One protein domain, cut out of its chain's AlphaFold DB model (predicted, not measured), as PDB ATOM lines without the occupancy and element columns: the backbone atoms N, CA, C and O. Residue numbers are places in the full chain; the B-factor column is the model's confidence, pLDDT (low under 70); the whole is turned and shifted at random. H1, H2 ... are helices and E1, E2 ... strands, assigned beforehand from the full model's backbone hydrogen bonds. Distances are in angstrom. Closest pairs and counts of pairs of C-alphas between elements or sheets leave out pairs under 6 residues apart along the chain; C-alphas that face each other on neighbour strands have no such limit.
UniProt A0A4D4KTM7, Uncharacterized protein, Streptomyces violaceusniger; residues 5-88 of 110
ATOM      1  N   ASN A   5     -14.538  34.136  77.206       86.75
ATOM      2  CA  ASN A   5     -15.521  33.048  77.135       86.75
ATOM      3  C   ASN A   5     -15.475  32.126  78.361       86.75
ATOM      4  O   ASN A   5     -16.516  31.809  78.927       86.75
ATOM      5  N   VAL A   6     -14.278  31.723  78.804       91.06
ATOM      6  CA  VAL A   6     -14.111  30.872  80.000       91.06
ATOM      7  C   VAL A   6     -14.537  31.635  81.256       91.06
ATOM      8  O   VAL A   6     -15.230  31.090  82.114       91.06
ATOM      9  N   TYR A   7     -14.181  32.918  81.349       90.94
ATOM     10  CA  TYR A   7     -14.620  33.787  82.435       90.94
ATOM     11  C   TYR A   7     -16.151  33.902  82.482       90.94
ATOM     12  O   TYR A   7     -16.752  33.653  83.522       90.94
ATOM     13  N   VAL A   8     -16.803  34.206  81.356       92.25
ATOM     14  CA  VAL A   8     -18.267  34.329  81.285       92.25
ATOM     15  C   VAL A   8     -18.948  33.001  81.613       92.25
ATOM     16  O   VAL A   8     -19.858  32.986  82.437       92.25
ATOM     17  N   ALA A   9     -18.481  31.886  81.047       96.06
ATOM     18  CA  ALA A   9     -19.046  30.564  81.317       96.06
ATOM     19  C   ALA A   9     -18.969  30.196  82.809       96.06
ATOM     20  O   ALA A   9     -19.953  29.748  83.394       96.06
ATOM     21  N   THR A  10     -17.821  30.434  83.448       96.50
ATOM     22  CA  THR A  10     -17.638  30.133  84.878       96.50
ATOM     23  C   THR A  10     -18.464  31.045  85.784       96.50
ATOM     24  O   THR A  10     -19.016  30.570  86.775       96.50
ATOM     25  N   LYS A  11     -18.619  32.334  85.449       96.50
ATOM     26  CA  LYS A  11     -19.489  33.251  86.206       96.50
ATOM     27  C   LYS A  11     -20.976  32.943  86.022       96.50
ATOM     28  O   LYS A  11     -21.706  32.980  87.006       96.50
ATOM     29  N   ALA A  12     -21.403  32.551  84.822       97.25
ATOM     30  CA  ALA A  12     -22.768  32.082  84.584       97.25
ATOM     31  C   ALA A  12     -23.078  30.807  85.387       97.25
ATOM     32  O   ALA A  12     -24.135  30.709  86.005       97.25
ATOM     33  N   ALA A  13     -22.137  29.858  85.441       97.56
ATOM     34  CA  ALA A  13     -22.279  28.655  86.260       97.56
ATOM     35  C   ALA A  13     -22.364  28.975  87.764       97.56
ATOM     36  O   ALA A  13     -23.174  28.377  88.467       97.56
ATOM     37  N   LEU A  14     -21.572  29.938  88.254       96.81
ATOM     38  CA  LEU A  14     -21.618  30.390  89.649       96.81
ATOM     39  C   LEU A  14     -22.982  30.999  90.017       96.81
ATOM     40  O   LEU A  14     -23.533  30.699  91.077       96.81
ATOM     41  N   GLU A  15     -23.539  31.835  89.139       96.75
ATOM     42  CA  GLU A  15     -24.867  32.422  89.332       96.75
ATOM     43  C   GLU A  15     -25.968  31.358  89.292       96.75
ATOM     44  O   GLU A  15     -26.811  31.320  90.185       96.75
ATOM     45  N   ALA A  16     -25.925  30.443  88.319       96.06
ATOM     46  CA  ALA A  16     -26.866  29.329  88.246       96.06
ATOM     47  C   ALA A  16     -26.809  28.462  89.512       96.06
ATOM     48  O   ALA A  16     -27.846  28.161  90.096       96.06
ATOM     49  N   HIS A  17     -25.604  28.127  89.985       94.19
ATOM     50  CA  HIS A  17     -25.415  27.361  91.213       94.19
ATOM     51  C   HIS A  17     -26.029  28.062  92.432       94.19
ATOM     52  O   HIS A  17     -26.720  27.421  93.226       94.19
ATOM     53  N   THR A  18     -25.840  29.379  92.539       93.56
ATOM     54  CA  THR A  18     -26.437  30.206  93.598       93.56
ATOM     55  C   THR A  18     -27.965  30.143  93.556       93.56
ATOM     56  O   THR A  18     -28.587  29.883  94.578       93.56
ATOM     57  N   LEU A  19     -28.575  30.316  92.378       91.12
ATOM     58  CA  LEU A  19     -30.035  30.293  92.206       91.12
ATOM     59  C   LEU A  19     -30.654  28.915  92.485       91.12
ATOM     60  O   LEU A  19     -31.787  28.828  92.945       91.12
ATOM     61  N   THR A  20     -29.927  27.837  92.184       88.19
ATOM     62  CA  THR A  20     -30.380  26.461  92.450       88.19
ATOM     63  C   THR A  20     -30.072  25.981  93.865       88.19
ATOM     64  O   THR A  20     -30.531  24.908  94.255       88.19
ATOM     65  N   SER A  21     -29.278  26.738  94.631       78.94
ATOM     66  CA  SER A  21     -28.992  26.397  96.020       78.94
ATOM     67  C   SER A  21     -30.261  26.577  96.859       78.94
ATOM     68  O   SER A  21     -31.006  27.532  96.630       78.94
ATOM     69  N   PRO A  22     -30.542  25.681  97.822       69.75
ATOM     70  CA  PRO A  22     -31.749  25.776  98.630       69.75
ATOM     71  C   PRO A  22     -31.816  27.151  99.316       69.75
ATOM     72  O   PRO A  22     -30.869  27.509 100.021       69.75
ATOM     73  N   PRO A  23     -32.913  27.914  99.144       57.88
ATOM     74  CA  PRO A  23     -33.013  29.303  99.598       57.88
ATOM     75  C   PRO A  23     -32.900  29.430 101.115       57.88
ATOM     76  O   PRO A  23     -32.553  30.483 101.617       57.88
ATOM     77  N   ASN A  24     -33.127  28.348 101.847       55.75
ATOM     78  CA  ASN A  24     -32.796  28.237 103.249       55.75
ATOM     79  C   ASN A  24     -32.365  26.796 103.455       55.75
ATOM     80  O   ASN A  24     -33.209  25.903 103.508       55.75
ATOM     81  N   SER A  25     -31.069  26.537 103.596       54.50
ATOM     82  CA  SER A  25     -30.716  25.407 104.449       54.50
ATOM     83  C   SER A  25     -30.914  25.905 105.882       54.50
ATOM     84  O   SER A  25     -29.985  26.278 106.583       54.50
ATOM     85  N   THR A  26     -32.182  26.023 106.284       51.66
ATOM     86  CA  THR A  26     -32.603  26.507 107.605       51.66
ATOM     87  C   THR A  26     -32.011  25.638 108.716       51.66
ATOM     88  O   THR A  26     -31.781  26.123 109.815       51.66
ATOM     89  N   ASP A  27     -31.677  24.386 108.389       60.19
ATOM     90  CA  ASP A  27     -30.942  23.461 109.254       60.19
ATOM     91  C   ASP A  27     -29.429  23.740 109.345       60.19
ATOM     92  O   ASP A  27     -28.777  23.240 110.259       60.19
ATOM     93  N   THR A  28     -28.837  24.513 108.427       74.62
ATOM     94  CA  THR A  28     -27.392  24.831 108.428       74.62
ATOM     95  C   THR A  28     -27.087  26.263 108.865       74.62
ATOM     96  O   THR A  28     -25.970  26.525 109.307       74.62
ATOM     97  N   GLY A  29     -28.046  27.190 108.733       82.88
ATOM     98  CA  GLY A  29     -27.845  28.613 109.026       82.88
ATOM     99  C   GLY A  29     -26.967  29.348 108.004       82.88
ATOM    100  O   GLY A  29     -26.431  30.410 108.315       82.88
ATOM    101  N   VAL A  30     -26.787  28.794 106.799       87.31
ATOM    102  CA  VAL A  30     -25.947  29.380 105.741       87.31
ATOM    103  C   VAL A  30     -26.801  30.087 104.688       87.31
ATOM    104  O   VAL A  30     -27.715  29.493 104.114       87.31
ATOM    105  N   THR A  31     -26.448  31.335 104.372       90.06
ATOM    106  CA  THR A  31     -26.973  32.082 103.221       90.06
ATOM    107  C   THR A  31     -25.983  32.036 102.054       90.06
ATOM    108  O   THR A  31     -24.765  32.067 102.244       90.06
ATOM    109  N   VAL A  32     -26.491  31.943 100.823       91.69
ATOM    110  CA  VAL A  32     -25.664  31.869  99.608       91.69
ATOM    111  C   VAL A  32     -26.173  32.881  98.593       91.69
ATOM    112  O   VAL A  32     -27.309  32.784  98.149       91.69
ATOM    113  N   ASN A  33     -25.340  33.844  98.199       93.75
ATOM    114  CA  ASN A  33     -25.695  34.872  97.216       93.75
ATOM    115  C   ASN A  33     -24.534  35.128  96.252       93.75
ATOM    116  O   ASN A  33     -23.364  34.990  96.613       93.75
ATOM    117  N   ALA A  34     -24.858  35.561  95.037       96.06
ATOM    118  CA  ALA A  34     -23.893  35.999  94.042       96.06
ATOM    119  C   ALA A  34     -23.910  37.526  93.972       96.06
ATOM    120  O   ALA A  34     -24.967  38.137  93.848       96.06
ATOM    121  N   PHE A  35     -22.737  38.151  94.021       97.00
ATOM    122  CA  PHE A  35     -22.609  39.601  93.926       97.00
ATOM    123  C   PHE A  35     -21.867  39.995  92.650       97.00
ATOM    124  O   PHE A  35     -20.737  39.563  92.409       97.00
ATOM    125  N   ARG A  36     -22.503  40.844  91.845       97.50
ATOM    126  CA  ARG A  36     -21.916  41.526  90.696       97.50
ATOM    127  C   ARG A  36     -21.358  42.867  91.177       97.50
ATOM    128  O   ARG A  36     -22.127  43.792  91.433       97.50
ATOM    129  N   PRO A  37     -20.027  43.023  91.267       96.19
ATOM    130  CA  PRO A  37     -19.421  44.218  91.850       96.19
ATOM    131  C   PRO A  37     -19.520  45.464  90.961       96.19
ATOM    132  O   PRO A  37     -19.025  46.516  91.351       96.19
ATOM    133  N   GLY A  38     -20.137  45.375  89.782       94.50
ATOM    134  CA  GLY A  38     -20.162  46.442  88.787       94.50
ATOM    135  C   GLY A  38     -18.854  46.559  87.997       94.50
ATOM    136  O   GLY A  38     -17.985  45.685  88.035       94.50
ATOM    137  N   THR A  39     -18.720  47.653  87.244       94.19
ATOM    138  CA  THR A  39     -17.480  47.962  86.512       94.19
ATOM    139  C   THR A  39     -16.565  48.777  87.425       94.19
ATOM    140  O   THR A  39     -16.706  49.993  87.517       94.19
ATOM    141  N   VAL A  40     -15.667  48.094  88.137       96.38
ATOM    142  CA  VAL A  40     -14.831  48.684  89.196       96.38
ATOM    143  C   VAL A  40     -13.438  49.036  88.676       96.38
ATOM    144  O   VAL A  40     -12.839  48.247  87.935       96.38
ATOM    145  N   ASP A  41     -12.898  50.176  89.107       96.50
ATOM    146  CA  ASP A  41     -11.508  50.544  88.839       96.50
ATOM    147  C   ASP A  41     -10.547  49.662  89.653       96.50
ATOM    148  O   ASP A  41     -10.306  49.864  90.840       96.50
ATOM    149  N   THR A  42     -10.068  48.596  89.013       95.69
ATOM    150  CA  THR A  42      -9.233  47.551  89.618       95.69
ATOM    151  C   THR A  42      -8.078  47.190  88.694       95.69
ATOM    152  O   THR A  42      -8.117  47.425  87.483       95.69
ATOM    153  N   ALA A  43      -7.076  46.493  89.237       96.06
ATOM    154  CA  ALA A  43      -5.972  45.947  88.448       96.06
ATOM    155  C   ALA A  43      -6.438  45.006  87.313       96.06
ATOM    156  O   ALA A  43      -5.810  44.960  86.253       96.06
ATOM    157  N   MET A  44      -7.556  44.287  87.493       93.50
ATOM    158  CA  MET A  44      -8.151  43.457  86.437       93.50
ATOM    159  C   MET A  44      -8.622  44.319  85.261       93.50
ATOM    160  O   MET A  44      -8.292  44.024  84.113       93.50
ATOM    161  N   GLN A  45      -9.347  45.406  85.537       94.00
ATOM    162  CA  GLN A  45      -9.838  46.303  84.492       94.00
ATOM    163  C   GLN A  45      -8.674  47.010  83.783       94.00
ATOM    164  O   GLN A  45      -8.663  47.063  82.554       94.00
ATOM    165  N   ALA A  46      -7.640  47.431  84.521       95.19
ATOM    166  CA  ALA A  46      -6.404  47.966  83.941       95.19
ATOM    167  C   ALA A  46      -5.691  46.953  83.026       95.19
ATOM    168  O   ALA A  46      -5.263  47.302  81.926       95.19
ATOM    169  N   THR A  47      -5.630  45.678  83.426       94.25
ATOM    170  CA  THR A  47      -5.041  44.601  82.613       94.25
ATOM    171  C   THR A  47      -5.807  44.388  81.307       94.25
ATOM    172  O   THR A  47      -5.187  44.205  80.259       94.25
ATOM    173  N   ILE A  48      -7.144  44.444  81.345       92.69
ATOM    174  CA  ILE A  48      -7.989  44.345  80.145       92.69
ATOM    175  C   ILE A  48      -7.694  45.502  79.182       92.69
ATOM    176  O   ILE A  48      -7.530  45.260  77.991       92.69
ATOM    177  N   ARG A  49      -7.560  46.741  79.678       93.94
ATOM    178  CA  ARG A  49      -7.202  47.899  78.837       93.94
ATOM    179  C   ARG A  49      -5.781  47.796  78.273       93.94
ATOM    180  O   ARG A  49      -5.557  48.158  77.130       93.94
ATOM    181  N   GLN A  50      -4.823  47.267  79.038       94.38
ATOM    182  CA  GLN A  50      -3.429  47.151  78.594       94.38
ATOM    183  C   GLN A  50      -3.214  46.032  77.562       94.38
ATOM    184  O   GLN A  50      -2.409  46.180  76.648       94.38
ATOM    185  N   LYS A  51      -3.881  44.885  77.737       92.19
ATOM    186  CA  LYS A  51      -3.609  43.653  76.970       92.19
ATOM    187  C   LYS A  51      -4.758  43.236  76.047       92.19
ATOM    188  O   LYS A  51      -4.658  42.203  75.390       92.19
ATOM    189  N   GLY A  52      -5.859  43.988  76.043       89.88
ATOM    190  CA  GLY A  52      -7.088  43.686  75.305       89.88
ATOM    191  C   GLY A  52      -7.000  43.889  73.800       89.88
ATOM    192  O   GLY A  52      -7.656  43.153  73.064       89.88
ATOM    193  N   ALA A  53      -6.171  44.832  73.346       91.56
ATOM    194  CA  ALA A  53      -6.005  45.134  71.930       91.56
ATOM    195  C   ALA A  53      -5.560  43.885  71.150       91.56
ATOM    196  O   ALA A  53      -4.570  43.238  71.500       91.56
ATOM    197  N   GLY A  54      -6.324  43.508  70.121       88.00
ATOM    198  CA  GLY A  54      -6.068  42.307  69.316       88.00
ATOM    199  C   GLY A  54      -6.225  40.969  70.059       88.00
ATOM    200  O   GLY A  54      -5.869  39.926  69.513       88.00
ATOM    201  N   GLN A  55      -6.716  40.971  71.303       88.31
ATOM    202  CA  GLN A  55      -7.032  39.767  72.092       88.31
ATOM    203  C   GLN A  55      -8.527  39.640  72.403       88.31
ATOM    204  O   GLN A  55      -9.001  38.533  72.660       88.31
ATOM    205  N   LEU A  56      -9.241  40.762  72.414       87.31
ATOM    206  CA  LEU A  56     -10.693  40.859  72.495       87.31
ATOM    207  C   LEU A  56     -11.237  41.348  71.151       87.31
ATOM    208  O   LEU A  56     -10.497  41.925  70.354       87.31
ATOM    209  N   ASP A  57     -12.531  41.142  70.911       90.31
ATOM    210  CA  ASP A  57     -13.207  41.828  69.816       90.31
ATOM    211  C   ASP A  57     -13.162  43.349  70.032       90.31
ATOM    212  O   ASP A  57     -13.239  43.848  71.162       90.31
ATOM    213  N   GLU A  58     -13.033  44.084  68.928       92.00
ATOM    214  CA  GLU A  58     -12.846  45.537  68.942       92.00
ATOM    215  C   GLU A  58     -13.952  46.292  69.707       92.00
ATOM    216  O   GLU A  58     -13.619  47.179  70.504       92.00
ATOM    217  N   PRO A  59     -15.252  45.941  69.567       93.50
ATOM    218  CA  PRO A  59     -16.317  46.581  70.339       93.50
ATOM    219  C   PRO A  59     -16.150  46.410  71.852       93.50
ATOM    220  O   PRO A  59     -16.297  47.376  72.609       93.50
ATOM    221  N   THR A  60     -15.825  45.198  72.309       90.75
ATOM    222  CA  THR A  60     -15.630  44.911  73.734       90.75
ATOM    223  C   THR A  60     -14.415  45.646  74.285       90.75
ATOM    224  O   THR A  60     -14.514  46.281  75.339       90.75
ATOM    225  N   TYR A  61     -13.287  45.613  73.570       93.25
ATOM    226  CA  TYR A  61     -12.079  46.337  73.966       93.25
ATOM    227  C   TYR A  61     -12.329  47.849  74.068       93.25
ATOM    228  O   TYR A  61     -12.088  48.445  75.123       93.25
ATOM    229  N   THR A  62     -12.914  48.443  73.024       95.44
ATOM    230  CA  THR A  62     -13.250  49.875  72.970       95.44
ATOM    231  C   THR A  62     -14.144  50.282  74.138       95.44
ATOM    232  O   THR A  62     -13.921  51.318  74.764       95.44
ATOM    233  N   ARG A  63     -15.129  49.450  74.505       94.25
ATOM    234  CA  ARG A  63     -16.010  49.724  75.649       94.25
ATOM    235  C   ARG A  63     -15.240  49.828  76.968       94.25
ATOM    236  O   ARG A  63     -15.535  50.711  77.770       94.25
ATOM    237  N   PHE A  64     -14.268  48.946  77.209       94.56
ATOM    238  CA  PHE A  64     -13.462  48.970  78.436       94.56
ATOM    239  C   PHE A  64     -12.533  50.181  78.521       94.56
ATOM    240  O   PHE A  64     -12.333  50.701  79.622       94.56
ATOM    241  N   VAL A  65     -11.975  50.621  77.391       96.44
ATOM    242  CA  VAL A  65     -11.155  51.838  77.320       96.44
ATOM    243  C   VAL A  65     -12.026  53.065  77.574       96.44
ATOM    244  O   VAL A  65     -11.771  53.809  78.520       96.44
ATOM    245  N   ARG A  66     -13.134  53.192  76.834       97.25
ATOM    246  CA  ARG A  66     -14.053  54.327  76.941       97.25
ATOM    247  C   ARG A  66     -14.633  54.487  78.349       97.25
ATOM    248  O   ARG A  66     -14.692  55.591  78.872       97.25
ATOM    249  N   ASN A  67     -15.018  53.386  79.002       96.25
ATOM    250  CA  ASN A  67     -15.537  53.439  80.373       96.25
ATOM    251  C   ASN A  67     -14.526  54.011  81.382       96.25
ATOM    252  O   ASN A  67     -14.946  54.635  82.353       96.25
ATOM    253  N   HIS A  68     -13.225  53.809  81.170       96.69
ATOM    254  CA  HIS A  68     -12.189  54.408  82.010       96.69
ATOM    255  C   HIS A  68     -11.974  55.887  81.669       96.69
ATOM    256  O   HIS A  68     -11.976  56.721  82.567       96.69
ATOM    257  N   GLU A  69     -11.829  56.218  80.384       97.25
ATOM    258  CA  GLU A  69     -11.606  57.598  79.920       97.25
ATOM    259  C   GLU A  69     -12.753  58.542  80.297       97.25
ATOM    260  O   GLU A  69     -12.520  59.689  80.666       97.25
ATOM    261  N   GLU A  70     -13.991  58.049  80.269       97.38
ATOM    262  CA  GLU A  70     -15.187  58.811  80.636       97.38
ATOM    263  C   GLU A  70     -15.506  58.755  82.144       97.38
ATOM    264  O   GLU A  70     -16.580  59.194  82.555       97.38
ATOM    265  N   GLY A  71     -14.628  58.180  82.977       95.44
ATOM    266  CA  GLY A  71     -14.815  58.129  84.433       95.44
ATOM    267  C   GLY A  71     -16.032  57.314  84.894       95.44
ATOM    268  O   GLY A  71     -16.602  57.590  85.945       95.44
ATOM    269  N   ARG A  72     -16.460  56.310  84.115       95.31
ATOM    270  CA  ARG A  72     -17.640  55.472  84.415       95.31
ATOM    271  C   ARG A  72     -17.353  54.297  85.352       95.31
ATOM    272  O   ARG A  72     -18.263  53.525  85.653       95.31
ATOM    273  N   LEU A  73     -16.103  54.116  85.771       95.62
ATOM    274  CA  LEU A  73     -15.733  53.070  86.718       95.62
ATOM    275  C   LEU A  73     -16.100  53.505  88.136       95.62
ATOM    276  O   LEU A  73     -15.803  54.627  88.539       95.62
ATOM    277  N   ILE A  74     -16.709  52.612  88.912       96.12
ATOM    278  CA  ILE A  74     -16.906  52.865  90.343       96.12
ATOM    279  C   ILE A  74     -15.633  52.541  91.123       96.12
ATOM    280  O   ILE A  74     -14.830  51.703  90.702       96.12
ATOM    281  N   THR A  75     -15.464  53.166  92.288       96.38
ATOM    282  CA  THR A  75     -14.344  52.837  93.173       96.38
ATOM    283  C   THR A  75     -14.561  51.477  93.852       96.38
ATOM    284  O   THR A  75     -15.714  51.073  94.076       96.38
ATOM    285  N   PRO A  76     -13.480  50.766  94.221       96.69
ATOM    286  CA  PRO A  76     -13.573  49.551  95.028       96.69
ATOM    287  C   PRO A  76     -14.372  49.749  96.321       96.69
ATOM    288  O   PRO A  76     -15.184  48.898  96.672       96.69
ATOM    289  N   GLU A  77     -14.216  50.893  96.987       96.44
ATOM    290  CA  GLU A  77     -14.901  51.218  98.242       96.44
ATOM    291  C   GLU A  77     -16.412  51.353  98.044       96.44
ATOM    292  O   GLU A  77     -17.185  50.913  98.896       96.44
ATOM    293  N   ARG A  78     -16.850  51.933  96.916       95.50
ATOM    294  CA  ARG A  78     -18.275  52.032  96.581       95.50
ATOM    295  C   ARG A  78     -18.874  50.649  96.342       95.50
ATOM    296  O   ARG A  78     -19.926  50.349  96.889       95.50
ATOM    297  N   SER A  79     -18.184  49.805  95.574       96.69
ATOM    298  CA  SER A  79     -18.608  48.422  95.323       96.69
ATOM    299  C   SER A  79     -18.686  47.607  96.621       96.69
ATOM    300  O   SER A  79     -19.685  46.941  96.885       96.69
ATOM    301  N   ALA A  80     -17.657  47.714  97.468       96.19
ATOM    302  CA  ALA A  80     -17.588  47.015  98.747       96.19
ATOM    303  C   ALA A  80     -18.710  47.444  99.700       96.19
ATOM    304  O   ALA A  80     -19.308  46.590 100.347       96.19
ATOM    305  N   ARG A  81     -19.036  48.741  99.751       95.31
ATOM    306  CA  ARG A  81     -20.151  49.247 100.563       95.31
ATOM    307  C   ARG A  81     -21.481  48.616 100.153       95.31
ATOM    308  O   ARG A  81     -22.158  48.061 101.010       95.31
ATOM    309  N   SER A  82     -21.781  48.578  98.850       94.69
ATOM    310  CA  SER A  82     -23.000  47.939  98.328       94.69
ATOM    311  C   SER A  82     -23.119  46.452  98.693       94.69
ATOM    312  O   SER A  82     -24.232  45.932  98.774       94.69
ATOM    313  N   LEU A  83     -21.993  45.754  98.889       95.62
ATOM    314  CA  LEU A  83     -21.979  44.377  99.383       95.62
ATOM    315  C   LEU A  83     -22.196  44.319 100.899       95.62
ATOM    316  O   LEU A  83     -23.051  43.565 101.355       95.62
ATOM    317  N   VAL A  84     -21.428  45.095 101.669       95.38
ATOM    318  CA  VAL A  84     -21.469  45.092 103.142       95.38
ATOM    319  C   VAL A  84     -22.872  45.405 103.660       95.38
ATOM    320  O   VAL A  84     -23.338  44.713 104.562       95.38
ATOM    321  N   ASP A  85     -23.577  46.349 103.033       92.94
ATOM    322  CA  ASP A  85     -24.949  46.731 103.400       92.94
ATOM    323  C   ASP A  85     -25.955  45.564 103.295       92.94
ATOM    324  O   ASP A  85     -27.032  45.612 103.884       92.94
ATOM    325  N   ARG A  86     -25.612  44.489 102.570       91.06
ATOM    326  CA  ARG A  86     -26.465  43.305 102.377       91.06
ATOM    327  C   ARG A  86     -26.100  42.118 103.263       91.06
ATOM    328  O   ARG A  86     -26.922  41.222 103.430       91.06
ATOM    329  N   LEU A  87     -24.890  42.091 103.826       90.75
ATOM    330  CA  LEU A  87     -24.385  40.934 104.579       90.75
ATOM    331  C   LEU A  87     -25.130  40.688 105.899       90.75
ATOM    332  O   LEU A  87     -25.057  39.586 106.429       90.75
ATOM    333  N   GLY A  88     -25.828  41.694 106.433       86.75
ATOM    334  CA  GLY A  88     -26.577  41.581 107.689       86.75
ATOM    335  C   GLY A  88     -27.977  40.970 107.565       86.75
ATOM    336  O   GLY A  88     -28.672  40.899 108.572       86.75
TER     337      GLY A  88
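This is residues 5 to 88 of the 110 residues of an uncharacterized protein of Streptomyces violaceusniger (UniProt A0A4D4KTM7). What shape do these coordinates draw? The model is a loose, open frame: H1, the strand E1 and H4 lie roughly side by side as three arms, E1 between the two helices and running back against them, while H2 and H3 pack on each other at one end. The long loop of residues 21 to 32 makes the turn from H1 to E1 at the other end, and residues 5 to 10 of H1 stick out free. What is it made of, and how large is it? The printed part has 84 residues with four named helices and one named strand, in the order H1, E1, H2, H3, H4, and its class is mostly helix. It is loose, with a radius of gyration of the C-alphas of 16.4 A, and elongated, spanning 50 by 27 by 16 A.

What comes near H1, residues 5 to 20? E1, residues 33 to 36, has 4 pairs of C-alphas within 8 A of it, the closest being those of Thr 18 and Asn 33, 6.0 A apart. H1 touches no helix, and E1 pairs with no named strand. How do H2, residues 43 to 51, and H3, residues 58 to 69, meet? They touch at a steep tilt of 52 degrees and run opposite ways, H3 with residues 61 to 65 alone; their closest C-alphas, of Arg 49 and Val 65, are 5.8 A apart. Where does H4, residues 76 to 84, stand? H4 is apart from H1, H2 and H3, and its closest C-alphas to E1 are those of Leu 83 and Phe 35, 7.3 A apart. What do the helix backbones show? In H1, H2 and H4 every O i to N i+4 pair is within hydrogen-bond range, and in H3 7 of 8 are.

Where does the first element lie? H1, residues 5 to 20, begins with C-alpha 5 at (-15.521, 33.048, 77.135) and is 22.3 A long. What follows it? E1, residues 33 to 36, is 10.1 A long and begins with C-alpha 33 at (-25.695, 34.872, 97.216). H2, residues 43 to 51, is 11.9 A long and H3, residues 58 to 69, is 16.4 A long. Where is the last element? H4, residues 76 to 84, is 12.2 A long and ends with C-alpha 84 at (-21.469, 45.092, 103.142).

How far does it reach? The two C-alphas farthest apart, those of Asp 27 and Gly 54, are 50.7 A apart. Is it continuous? The printed part has no cut; H1 to E1 is a long link of 12 residues, and the links E1 to H2, H2 to H3 and H3 to H4 are short. Where is confidence low? The mean pLDDT of the printed part is 90.9, and residues 22 to 27 are under 70.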